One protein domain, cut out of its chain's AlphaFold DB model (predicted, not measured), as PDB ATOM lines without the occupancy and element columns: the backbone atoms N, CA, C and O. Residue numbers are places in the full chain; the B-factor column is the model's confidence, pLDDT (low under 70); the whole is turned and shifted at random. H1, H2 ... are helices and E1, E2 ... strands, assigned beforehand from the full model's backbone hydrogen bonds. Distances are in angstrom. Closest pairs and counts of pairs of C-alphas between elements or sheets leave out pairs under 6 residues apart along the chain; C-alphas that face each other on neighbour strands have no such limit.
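Overview. This is residues 16 to 84 of the 90 residues of an uncharacterized protein of Devosia enhydra (UniProt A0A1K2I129). A twisted sheet of three long strands, in the order E1, E2, E3 and all antiparallel, has one helix, H1, packed on one face, making two layers; the other face is bare. The strands form a meander, each the antiparallel neighbour of the one before. The printed part has 69 residues, running H1, E1, E2, E3; it is mixed, compact with a radius of gyration of the C-alphas of 12.5 A, and only just elongated, spanning 40 by 20 by 19 A.

Arrangement. E1, residues 43 to 53, bends by 69 degrees at residue 46. It forms a hairpin with E2, residues 59 to 67; N 44 and O 66 are within hydrogen-bond range, 2.8 A. E2 forms another with E3, residues 76 to 83; N 63 and O 79 are within range, 2.9 A. H1, residues 21 to 35, is on the sheet; its closest C-alphas to E1, Val 24 and Gly 50, are 6.6 A apart. Every O i to N i+4 pair in H1 is within range.

Along the chain. H1 measures 20.4 A from C-alpha 21 at (135.829, 176.533, 184.476), E1 26.0 A, E2 25.7 A and E3 22.6 A to C-alpha 83 at (142.145, 175.640, 202.151).

Size, cuts and confidence. The farthest C-alphas, Asn 56 and Asp 72, are 41.0 A apart. The printed part has no cut and no long link. Low pLDDT, under 70, falls at residues 37, 39 to 40 and 69 to 75.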
ATOM      1  N   LYS A  16     132.433 167.404 195.086       82.38
ATOM      2  CA  LYS A  16     132.876 168.379 194.086       82.38
ATOM      3  C   LYS A  16     131.959 169.600 194.132       82.38
ATOM      4  O   LYS A  16     130.734 169.456 194.104       82.38
ATOM      5  N   LEU A  17     132.546 170.784 194.235       80.56
ATOM      6  CA  LEU A  17     131.806 172.035 194.194       80.56
ATOM      7  C   LEU A  17     131.446 172.365 192.738       80.56
ATOM      8  O   LEU A  17     132.287 172.181 191.853       80.56
ATOM      9  N   PRO A  18     130.213 172.832 192.475       81.00
ATOM     10  CA  PRO A  18     129.804 173.279 191.151       81.00
ATOM     11  C   PRO A  18     130.444 174.643 190.875       81.00
ATOM     12  O   PRO A  18     129.860 175.684 191.156       81.00
ATOM     13  N   VAL A  19     131.691 174.627 190.410       80.56
ATOM     14  CA  VAL A  19     132.451 175.826 190.050       80.56
ATOM     15  C   VAL A  19     132.744 175.757 188.560       80.56
ATOM     16  O   VAL A  19     133.338 174.783 188.090       80.56
ATOM     17  N   GLU A  20     132.321 176.786 187.835       79.81
ATOM     18  CA  GLU A  20     132.531 176.902 186.397       79.81
ATOM     19  C   GLU A  20     134.022 177.038 186.062       79.81
ATOM     20  O   GLU A  20     134.811 177.603 186.827       79.81
ATOM     21  N   ALA A  21     134.426 176.538 184.892       77.62
ATOM     22  CA  ALA A  21     135.829 176.533 184.476       77.62
ATOM     23  C   ALA A  21     136.511 177.924 184.479       77.62
ATOM     24  O   ALA A  21     137.670 177.990 184.900       77.62
ATOM     25  N   PRO A  22     135.851 179.035 184.079       82.94
ATOM     26  CA  PRO A  22     136.432 180.375 184.183       82.94
ATOM     27  C   PRO A  22     136.736 180.760 185.633       82.94
ATOM     28  O   PRO A  22     137.853 181.171 185.941       82.94
ATOM     29  N   THR A  23     135.795 180.513 186.546       83.94
ATOM     30  CA  THR A  23     135.973 180.775 187.979       83.94
ATOM     31  C   THR A  23     137.109 179.937 188.566       83.94
ATOM     32  O   THR A  23     137.863 180.418 189.408       83.94
ATOM     33  N   VAL A  24     137.297 178.697 188.099       82.25
ATOM     34  CA  VAL A  24     138.440 177.870 188.517       82.25
ATOM     35  C   VAL A  24     139.774 178.496 188.112       82.25
ATOM     36  O   VAL A  24     140.708 178.464 188.909       82.25
ATOM     37  N   ARG A  25     139.873 179.087 186.916       81.75
ATOM     38  CA  ARG A  25     141.097 179.767 186.462       81.75
ATOM     39  C   ARG A  25     141.396 181.017 187.283       81.75
ATOM     40  O   ARG A  25     142.534 181.207 187.694       81.75
ATOM     41  N   GLU A  26     140.378 181.827 187.566       85.12
ATOM     42  CA  GLU A  26     140.531 183.018 188.410       85.12
ATOM     43  C   GLU A  26     140.972 182.657 189.833       85.12
ATOM     44  O   GLU A  26     141.882 183.273 190.388       85.12
ATOM     45  N   LEU A  27     140.351 181.634 190.427       84.06
ATOM     46  CA  LEU A  27     140.718 181.159 191.759       84.06
ATOM     47  C   LEU A  27     142.113 180.529 191.778       84.06
ATOM     48  O   LEU A  27     142.845 180.738 192.737       84.06
ATOM     49  N   ALA A  28     142.496 179.795 190.733       82.00
ATOM     50  CA  ALA A  28     143.844 179.251 190.594       82.00
ATOM     51  C   ALA A  28     144.900 180.365 190.593       82.00
ATOM     52  O   ALA A  28     145.837 180.296 191.379       82.00
ATOM     53  N   ALA A  29     144.695 181.427 189.805       82.12
ATOM     54  CA  ALA A  29     145.611 182.568 189.767       82.12
ATOM     55  C   ALA A  29     145.768 183.234 191.146       82.12
ATOM     56  O   ALA A  29     146.886 183.522 191.569       82.12
ATOM     57  N   LYS A  30     144.664 183.405 191.888       84.62
ATOM     58  CA  LYS A  30     144.692 183.942 193.261       84.62
ATOM     59  C   LYS A  30     145.395 183.008 194.251       84.62
ATOM     60  O   LYS A  30     146.091 183.473 195.149       84.62
ATOM     61  N   LEU A  31     145.199 181.693 194.115       82.88
ATOM     62  CA  LEU A  31     145.859 180.695 194.960       82.88
ATOM     63  C   LEU A  31     147.360 180.631 194.697       82.88
ATOM     64  O   LEU A  31     148.124 180.493 195.646       82.88
ATOM     65  N   ASP A  32     147.792 180.764 193.448       81.62
ATOM     66  CA  ASP A  32     149.204 180.938 193.125       81.62
ATOM     67  C   ASP A  32     149.745 182.229 193.742       81.62
ATOM     68  O   ASP A  32     150.667 182.182 194.548       81.62
ATOM     69  N   GLU A  33     149.127 183.380 193.491       80.31
ATOM     70  CA  GLU A  33     149.613 184.648 194.049       80.31
ATOM     71  C   GLU A  33     149.826 184.590 195.574       80.31
ATOM     72  O   GLU A  33     150.849 185.053 196.083       80.31
ATOM     73  N   HIS A  34     148.906 183.945 196.297       77.25
ATOM     74  CA  HIS A  34     148.977 183.844 197.752       77.25
ATOM     75  C   HIS A  34     149.885 182.705 198.261       77.25
ATOM     76  O   HIS A  34     150.539 182.854 199.298       77.25
ATOM     77  N   PHE A  35     149.902 181.544 197.603       75.50
ATOM     78  CA  PHE A  35     150.506 180.318 198.147       75.50
ATOM     79  C   PHE A  35     151.585 179.685 197.247       75.50
ATOM     80  O   PHE A  35     152.313 178.815 197.719       75.50
ATOM     81  N   GLY A  36     151.723 180.091 195.980       71.44
ATOM     82  CA  GLY A  36     152.695 179.530 195.032       71.44
ATOM     83  C   GLY A  36     153.077 180.468 193.878       71.44
ATOM     84  O   GLY A  36     152.272 180.801 193.028       71.44
ATOM     85  N   LYS A  37     154.350 180.837 193.732       69.44
ATOM     86  CA  LYS A  37     154.791 181.859 192.755       69.44
ATOM     87  C   LYS A  37     154.821 181.408 191.274       69.44
ATOM     88  O   LYS A  37     155.527 182.001 190.463       69.44
ATOM     89  N   ARG A  38     154.049 180.387 190.883       70.56
ATOM     90  CA  ARG A  38     154.137 179.729 189.563       70.56
ATOM     91  C   ARG A  38     153.744 180.630 188.391       70.56
ATOM     92  O   ARG A  38     154.410 180.589 187.360       70.56
ATOM     93  N   MET A  39     152.746 181.497 188.569       66.56
ATOM     94  CA  MET A  39     152.357 182.479 187.542       66.56
ATOM     95  C   MET A  39     153.509 183.442 187.199       66.56
ATOM     96  O   MET A  39     153.710 183.768 186.032       66.56
ATOM     97  N   ALA A  40     154.317 183.844 188.188       65.81
ATOM     98  CA  ALA A  40     155.497 184.686 187.967       65.81
ATOM     99  C   ALA A  40     156.668 183.916 187.321       65.81
ATOM    100  O   ALA A  40     157.514 184.510 186.660       65.81
ATOM    101  N   GLU A  41     156.705 182.592 187.479       73.19
ATOM    102  CA  GLU A  41     157.719 181.701 186.897       73.19
ATOM    103  C   GLU A  41     157.404 181.274 185.447       73.19
ATOM    104  O   GLU A  41     158.123 180.453 184.872       73.19
ATOM    105  N   GLY A  42     156.335 181.810 184.844       77.75
ATOM    106  CA  GLY A  42     155.933 181.482 183.473       77.75
ATOM    107  C   GLY A  42     155.248 180.119 183.337       77.75
ATOM    108  O   GLY A  42     155.277 179.513 182.261       77.75
ATOM    109  N   TYR A  43     154.657 179.613 184.422       80.50
ATOM    110  CA  TYR A  43     153.788 178.443 184.372       80.50
ATOM    111  C   TYR A  43     152.345 178.857 184.082       80.50
ATOM    112  O   TYR A  43     151.797 179.756 184.711       80.50
ATOM    113  N   GLU A  44     151.709 178.139 183.165       82.31
ATOM    114  CA  GLU A  44     150.298 178.280 182.836       82.31
ATOM    115  C   GLU A  44     149.493 177.114 183.411       82.31
ATOM    116  O   GLU A  44     149.944 175.963 183.412       82.31
ATOM    117  N   LEU A  45     148.263 177.382 183.850       84.19
ATOM    118  CA  LEU A  45     147.353 176.330 184.289       84.19
ATOM    119  C   LEU A  45     146.936 175.455 183.095       84.19
ATOM    120  O   LEU A  45     146.191 175.889 182.216       84.19
ATOM    121  N   ALA A  46     147.375 174.196 183.093       84.88
ATOM    122  CA  ALA A  46     147.077 173.224 182.047       84.88
ATOM    123  C   ALA A  46     145.784 172.447 182.331       84.88
ATOM    124  O   ALA A  46     144.965 172.233 181.437       84.88
ATOM    125  N   LYS A  47     145.589 172.010 183.582       84.81
ATOM    126  CA  LYS A  47     144.413 171.233 183.992       84.81
ATOM    127  C   LYS A  47     144.058 171.516 185.444       84.81
ATOM    128  O   LYS A  47     144.929 171.668 186.289       84.81
ATOM    129  N   ALA A  48     142.767 171.518 185.748       85.25
ATOM    130  CA  ALA A  48     142.269 171.601 187.113       85.25
ATOM    131  C   ALA A  48     141.242 170.494 187.357       85.25
ATOM    132  O   ALA A  48     140.347 170.271 186.540       85.25
ATOM    133  N   SER A  49     141.337 169.805 188.495       80.50
ATOM    134  CA  SER A  49     140.329 168.816 188.911       80.50
ATOM    135  C   SER A  49     139.081 169.460 189.533       80.50
ATOM    136  O   SER A  49     138.130 168.750 189.875       80.50
ATOM    137  N   GLY A  50     139.064 170.791 189.658       82.81
ATOM    138  CA  GLY A  50     138.044 171.564 190.363       82.81
ATOM    139  C   GLY A  50     138.262 171.586 191.878       82.81
ATOM    140  O   GLY A  50     139.280 171.104 192.381       82.81
ATOM    141  N   PHE A  51     137.285 172.142 192.592       84.88
ATOM    142  CA  PHE A  51     137.300 172.261 194.048       84.88
ATOM    143  C   PHE A  51     136.460 171.167 194.694       84.88
ATOM    144  O   PHE A  51     135.368 170.842 194.223       84.88
ATOM    145  N   TRP A  52     136.953 170.624 195.798       86.06
ATOM    146  CA  TRP A  52     136.317 169.545 196.536       86.06
ATOM    147  C   TRP A  52     136.142 169.963 197.985       86.06
ATOM    148  O   TRP A  52     137.115 170.268 198.665       86.06
ATOM    149  N   LEU A  53     134.905 169.958 198.470       82.81
ATOM    150  CA  LEU A  53     134.615 170.126 199.885       82.81
ATOM    151  C   LEU A  53     134.746 168.767 200.568       82.81
ATOM    152  O   LEU A  53     133.969 167.848 200.295       82.81
ATOM    153  N   VAL A  54     135.729 168.635 201.449       81.56
ATOM    154  CA  VAL A  54     135.905 167.434 202.268       81.56
ATOM    155  C   VAL A  54     135.072 167.527 203.559       81.56
ATOM    156  O   VAL A  54     134.706 168.624 203.990       81.56
ATOM    157  N   PRO A  55     134.749 166.388 204.206       72.81
ATOM    158  CA  PRO A  55     133.764 166.341 205.296       72.81
ATOM    159  C   PRO A  55     134.133 167.168 206.535       72.81
ATOM    160  O   PRO A  55     133.264 167.499 207.335       72.81
ATOM    161  N   ASN A  56     135.414 167.501 206.702       74.88
ATOM    162  CA  ASN A  56     135.924 168.319 207.803       74.88
ATOM    163  C   ASN A  56     135.821 169.840 207.536       74.88
ATOM    164  O   ASN A  56     136.436 170.617 208.258       74.88
ATOM    165  N   GLY A  57     135.110 170.264 206.482       73.25
ATOM    166  CA  GLY A  57     134.954 171.677 206.109       73.25
ATOM    167  C   GLY A  57     136.147 172.273 205.354       73.25
ATOM    168  O   GLY A  57     136.180 173.466 205.084       73.25
ATOM    169  N   THR A  58     137.143 171.467 204.994       82.81
ATOM    170  CA  THR A  58     138.274 171.929 204.177       82.81
ATOM    171  C   THR A  58     137.903 171.882 202.692       82.81
ATOM    172  O   THR A  58     137.193 170.978 202.251       82.81
ATOM    173  N   ILE A  59     138.394 172.835 201.902       84.81
ATOM    174  CA  ILE A  59     138.327 172.759 200.440       84.81
ATOM    175  C   ILE A  59     139.685 172.320 199.912       84.81
ATOM    176  O   ILE A  59     140.710 172.894 200.271       84.81
ATOM    177  N   THR A  60     139.701 171.322 199.038       86.50
ATOM    178  CA  THR A  60     140.903 170.909 198.318       86.50
ATOM    179  C   THR A  60     140.778 171.216 196.831       86.50
ATOM    180  O   THR A  60     139.706 171.085 196.238       86.50
ATOM    181  N   ALA A  61     141.880 171.644 196.223       86.44
ATOM    182  CA  ALA A  61     141.977 171.904 194.793       86.44
ATOM    183  C   ALA A  61     143.258 171.273 194.252       86.44
ATOM    184  O   ALA A  61     144.335 171.507 194.795       86.44
ATOM    185  N   ARG A  62     143.140 170.486 193.182       87.50
ATOM    186  CA  ARG A  62     144.285 169.917 192.460       87.50
ATOM    187  C   ARG A  62     144.430 170.647 191.134       87.50
ATOM    188  O   ARG A  62     143.511 170.611 190.308       87.50
ATOM    189  N   LEU A  63     145.566 171.311 190.971       87.75
ATOM    190  CA  LEU A  63     145.903 172.165 189.842       87.75
ATOM    191  C   LEU A  63     147.194 171.642 189.205       87.75
ATOM    192  O   LEU A  63     148.152 171.306 189.896       87.75
ATOM    193  N   VAL A  64     147.194 171.516 187.885       86.44
ATOM    194  CA  VAL A  64     148.329 171.034 187.097       86.44
ATOM    195  C   VAL A  64     148.767 172.165 186.192       86.44
ATOM    196  O   VAL A  64     147.975 172.682 185.399       86.44
ATOM    197  N   TYR A  65     150.038 172.508 186.298       86.12
ATOM    198  CA  TYR A  65     150.662 173.606 185.592       86.12
ATOM    199  C   TYR A  65     151.672 173.085 184.585       86.12
ATOM    200  O   TYR A  65     152.338 172.077 184.823       86.12
ATOM    201  N   ARG A  66     151.797 173.797 183.469       83.88
ATOM    202  CA  ARG A  66     152.819 173.576 182.447       83.88
ATOM    203  C   ARG A  66     153.697 174.816 182.352       83.88
ATOM    204  O   ARG A  66     153.173 175.924 182.334       83.88
ATOM    205  N   LYS A  67     155.012 174.655 182.278       81.31
ATOM    206  CA  LYS A  67     155.917 175.760 181.939       81.31
ATOM    207  C   LYS A  67     155.707 176.134 180.462       81.31
ATOM    208  O   LYS A  67     155.571 175.233 179.640       81.31
ATOM    209  N   GLY A  68     155.586 177.425 180.142       71.00
ATOM    210  CA  GLY A  68     155.125 177.902 178.826       71.00
ATOM    211  C   GLY A  68     155.853 177.326 177.595       71.00
ATOM    212  O   GLY A  68     157.007 176.930 177.690       71.00
ATOM    213  N   HIS A  69     155.142 177.312 176.454       56.44
ATOM    214  CA  HIS A  69     155.486 177.116 175.022       56.44
ATOM    215  C   HIS A  69     156.715 176.314 174.525       56.44
ATOM    216  O   HIS A  69     156.898 176.222 173.311       56.44
ATOM    217  N   ARG A  70     157.525 175.678 175.367       53.91
ATOM    218  CA  ARG A  70     158.412 174.589 174.946       53.91
ATOM    219  C   ARG A  70     157.657 173.292 175.182       53.91
ATOM    220  O   ARG A  70     157.530 172.828 176.308       53.91
ATOM    221  N   ALA A  71     157.065 172.789 174.102       49.22
ATOM    222  CA  ALA A  71     156.359 171.512 174.063       49.22
ATOM    223  C   ALA A  71     157.297 170.314 174.305       49.22
ATOM    224  O   ALA A  71     156.826 169.212 174.574       49.22
ATOM    225  N   ASP A  72     158.605 170.554 174.256       57.62
ATOM    226  CA  ASP A  72     159.640 169.552 174.409       57.62
ATOM    227  C   ASP A  72     160.205 169.591 175.836       57.62
ATOM    228  O   ASP A  72     160.950 170.491 176.223       57.62
ATOM    229  N   GLU A  73     159.783 168.574 176.588       51.72
ATOM    230  CA  GLU A  73     160.413 168.001 177.783       51.72
ATOM    231  C   GLU A  73     160.122 168.655 179.164       51.72
ATOM    232  O   GLU A  73     160.440 169.800 179.478       51.72
ATOM    233  N   GLU A  74     159.489 167.848 180.032       55.09
ATOM    234  CA  GLU A  74     159.551 167.877 181.511       55.09
ATOM    235  C   GLU A  74     158.922 169.038 182.315       55.09
ATOM    236  O   GLU A  74     159.011 169.068 183.541       55.09
ATOM    237  N   GLY A  75     158.193 169.967 181.699       63.47
ATOM    238  CA  GLY A  75     157.661 171.147 182.401       63.47
ATOM    239  C   GLY A  75     156.351 171.000 183.197       63.47
ATOM    240  O   GLY A  75     155.735 172.030 183.480       63.47
ATOM    241  N   LEU A  76     155.862 169.792 183.511       72.69
ATOM    242  CA  LEU A  76     154.591 169.620 184.237       72.69
ATOM    243  C   LEU A  76     154.811 169.601 185.749       72.69
ATOM    244  O   LEU A  76     155.584 168.809 186.278       72.69
ATOM    245  N   THR A  77     154.094 170.456 186.470       80.50
ATOM    246  CA  THR A  77     154.093 170.469 187.934       80.50
ATOM    247  C   THR A  77     152.669 170.393 188.447       80.50
ATOM    248  O   THR A  77     151.795 171.154 188.038       80.50
ATOM    249  N   GLU A  78     152.442 169.473 189.373       85.00
ATOM    250  CA  GLU A  78     151.182 169.362 190.088       85.00
ATOM    251  C   GLU A  78     151.261 170.075 191.434       85.00
ATOM    252  O   GLU A  78     152.224 169.914 192.182       85.00
ATOM    253  N   MET A  79     150.210 170.822 191.760       82.88
ATOM    254  CA  MET A  79     150.041 171.458 193.053       82.88
ATOM    255  C   MET A  79     148.669 171.121 193.625       82.88
ATOM    256  O   MET A  79     147.639 171.214 192.950       82.88
ATOM    257  N   THR A  80     148.654 170.732 194.897       85.69
ATOM    258  CA  THR A  80     147.416 170.513 195.641       85.69
ATOM    259  C   THR A  80     147.300 171.559 196.736       85.69
ATOM    260  O   THR A  80     148.099 171.586 197.668       85.69
ATOM    261  N   TYR A  81     146.270 172.393 196.645       83.88
ATOM    262  CA  TYR A  81     145.933 173.373 197.668       83.88
ATOM    263  C   TYR A  81     144.912 172.791 198.628       83.88
ATOM    264  O   TYR A  81     143.946 172.143 198.222       83.88
ATOM    265  N   THR A  82     145.122 173.053 199.913       84.25
ATOM    266  CA  THR A  82     144.222 172.647 200.988       84.25
ATOM    267  C   THR A  82     143.850 173.889 201.784       84.25
ATOM    268  O   THR A  82     144.635 174.373 202.594       84.25
ATOM    269  N   ILE A  83     142.653 174.413 201.539       80.56
ATOM    270  CA  ILE A  83     142.145 175.640 202.151       80.56
ATOM    271  C   ILE A  83     141.290 175.254 203.356       80.56
ATOM    272  O   ILE A  83     140.206 174.680 203.218       80.56
ATOM    273  N   ARG A  84     141.809 175.528 204.553       77.31
ATOM    274  CA  ARG A  84     141.152 175.242 205.835       77.31
ATOM    275  C   ARG A  84     140.412 176.480 206.341       77.31
ATOM    276  O   ARG A  84     140.711 177.593 205.927       77.31
TER     277      ARG A  84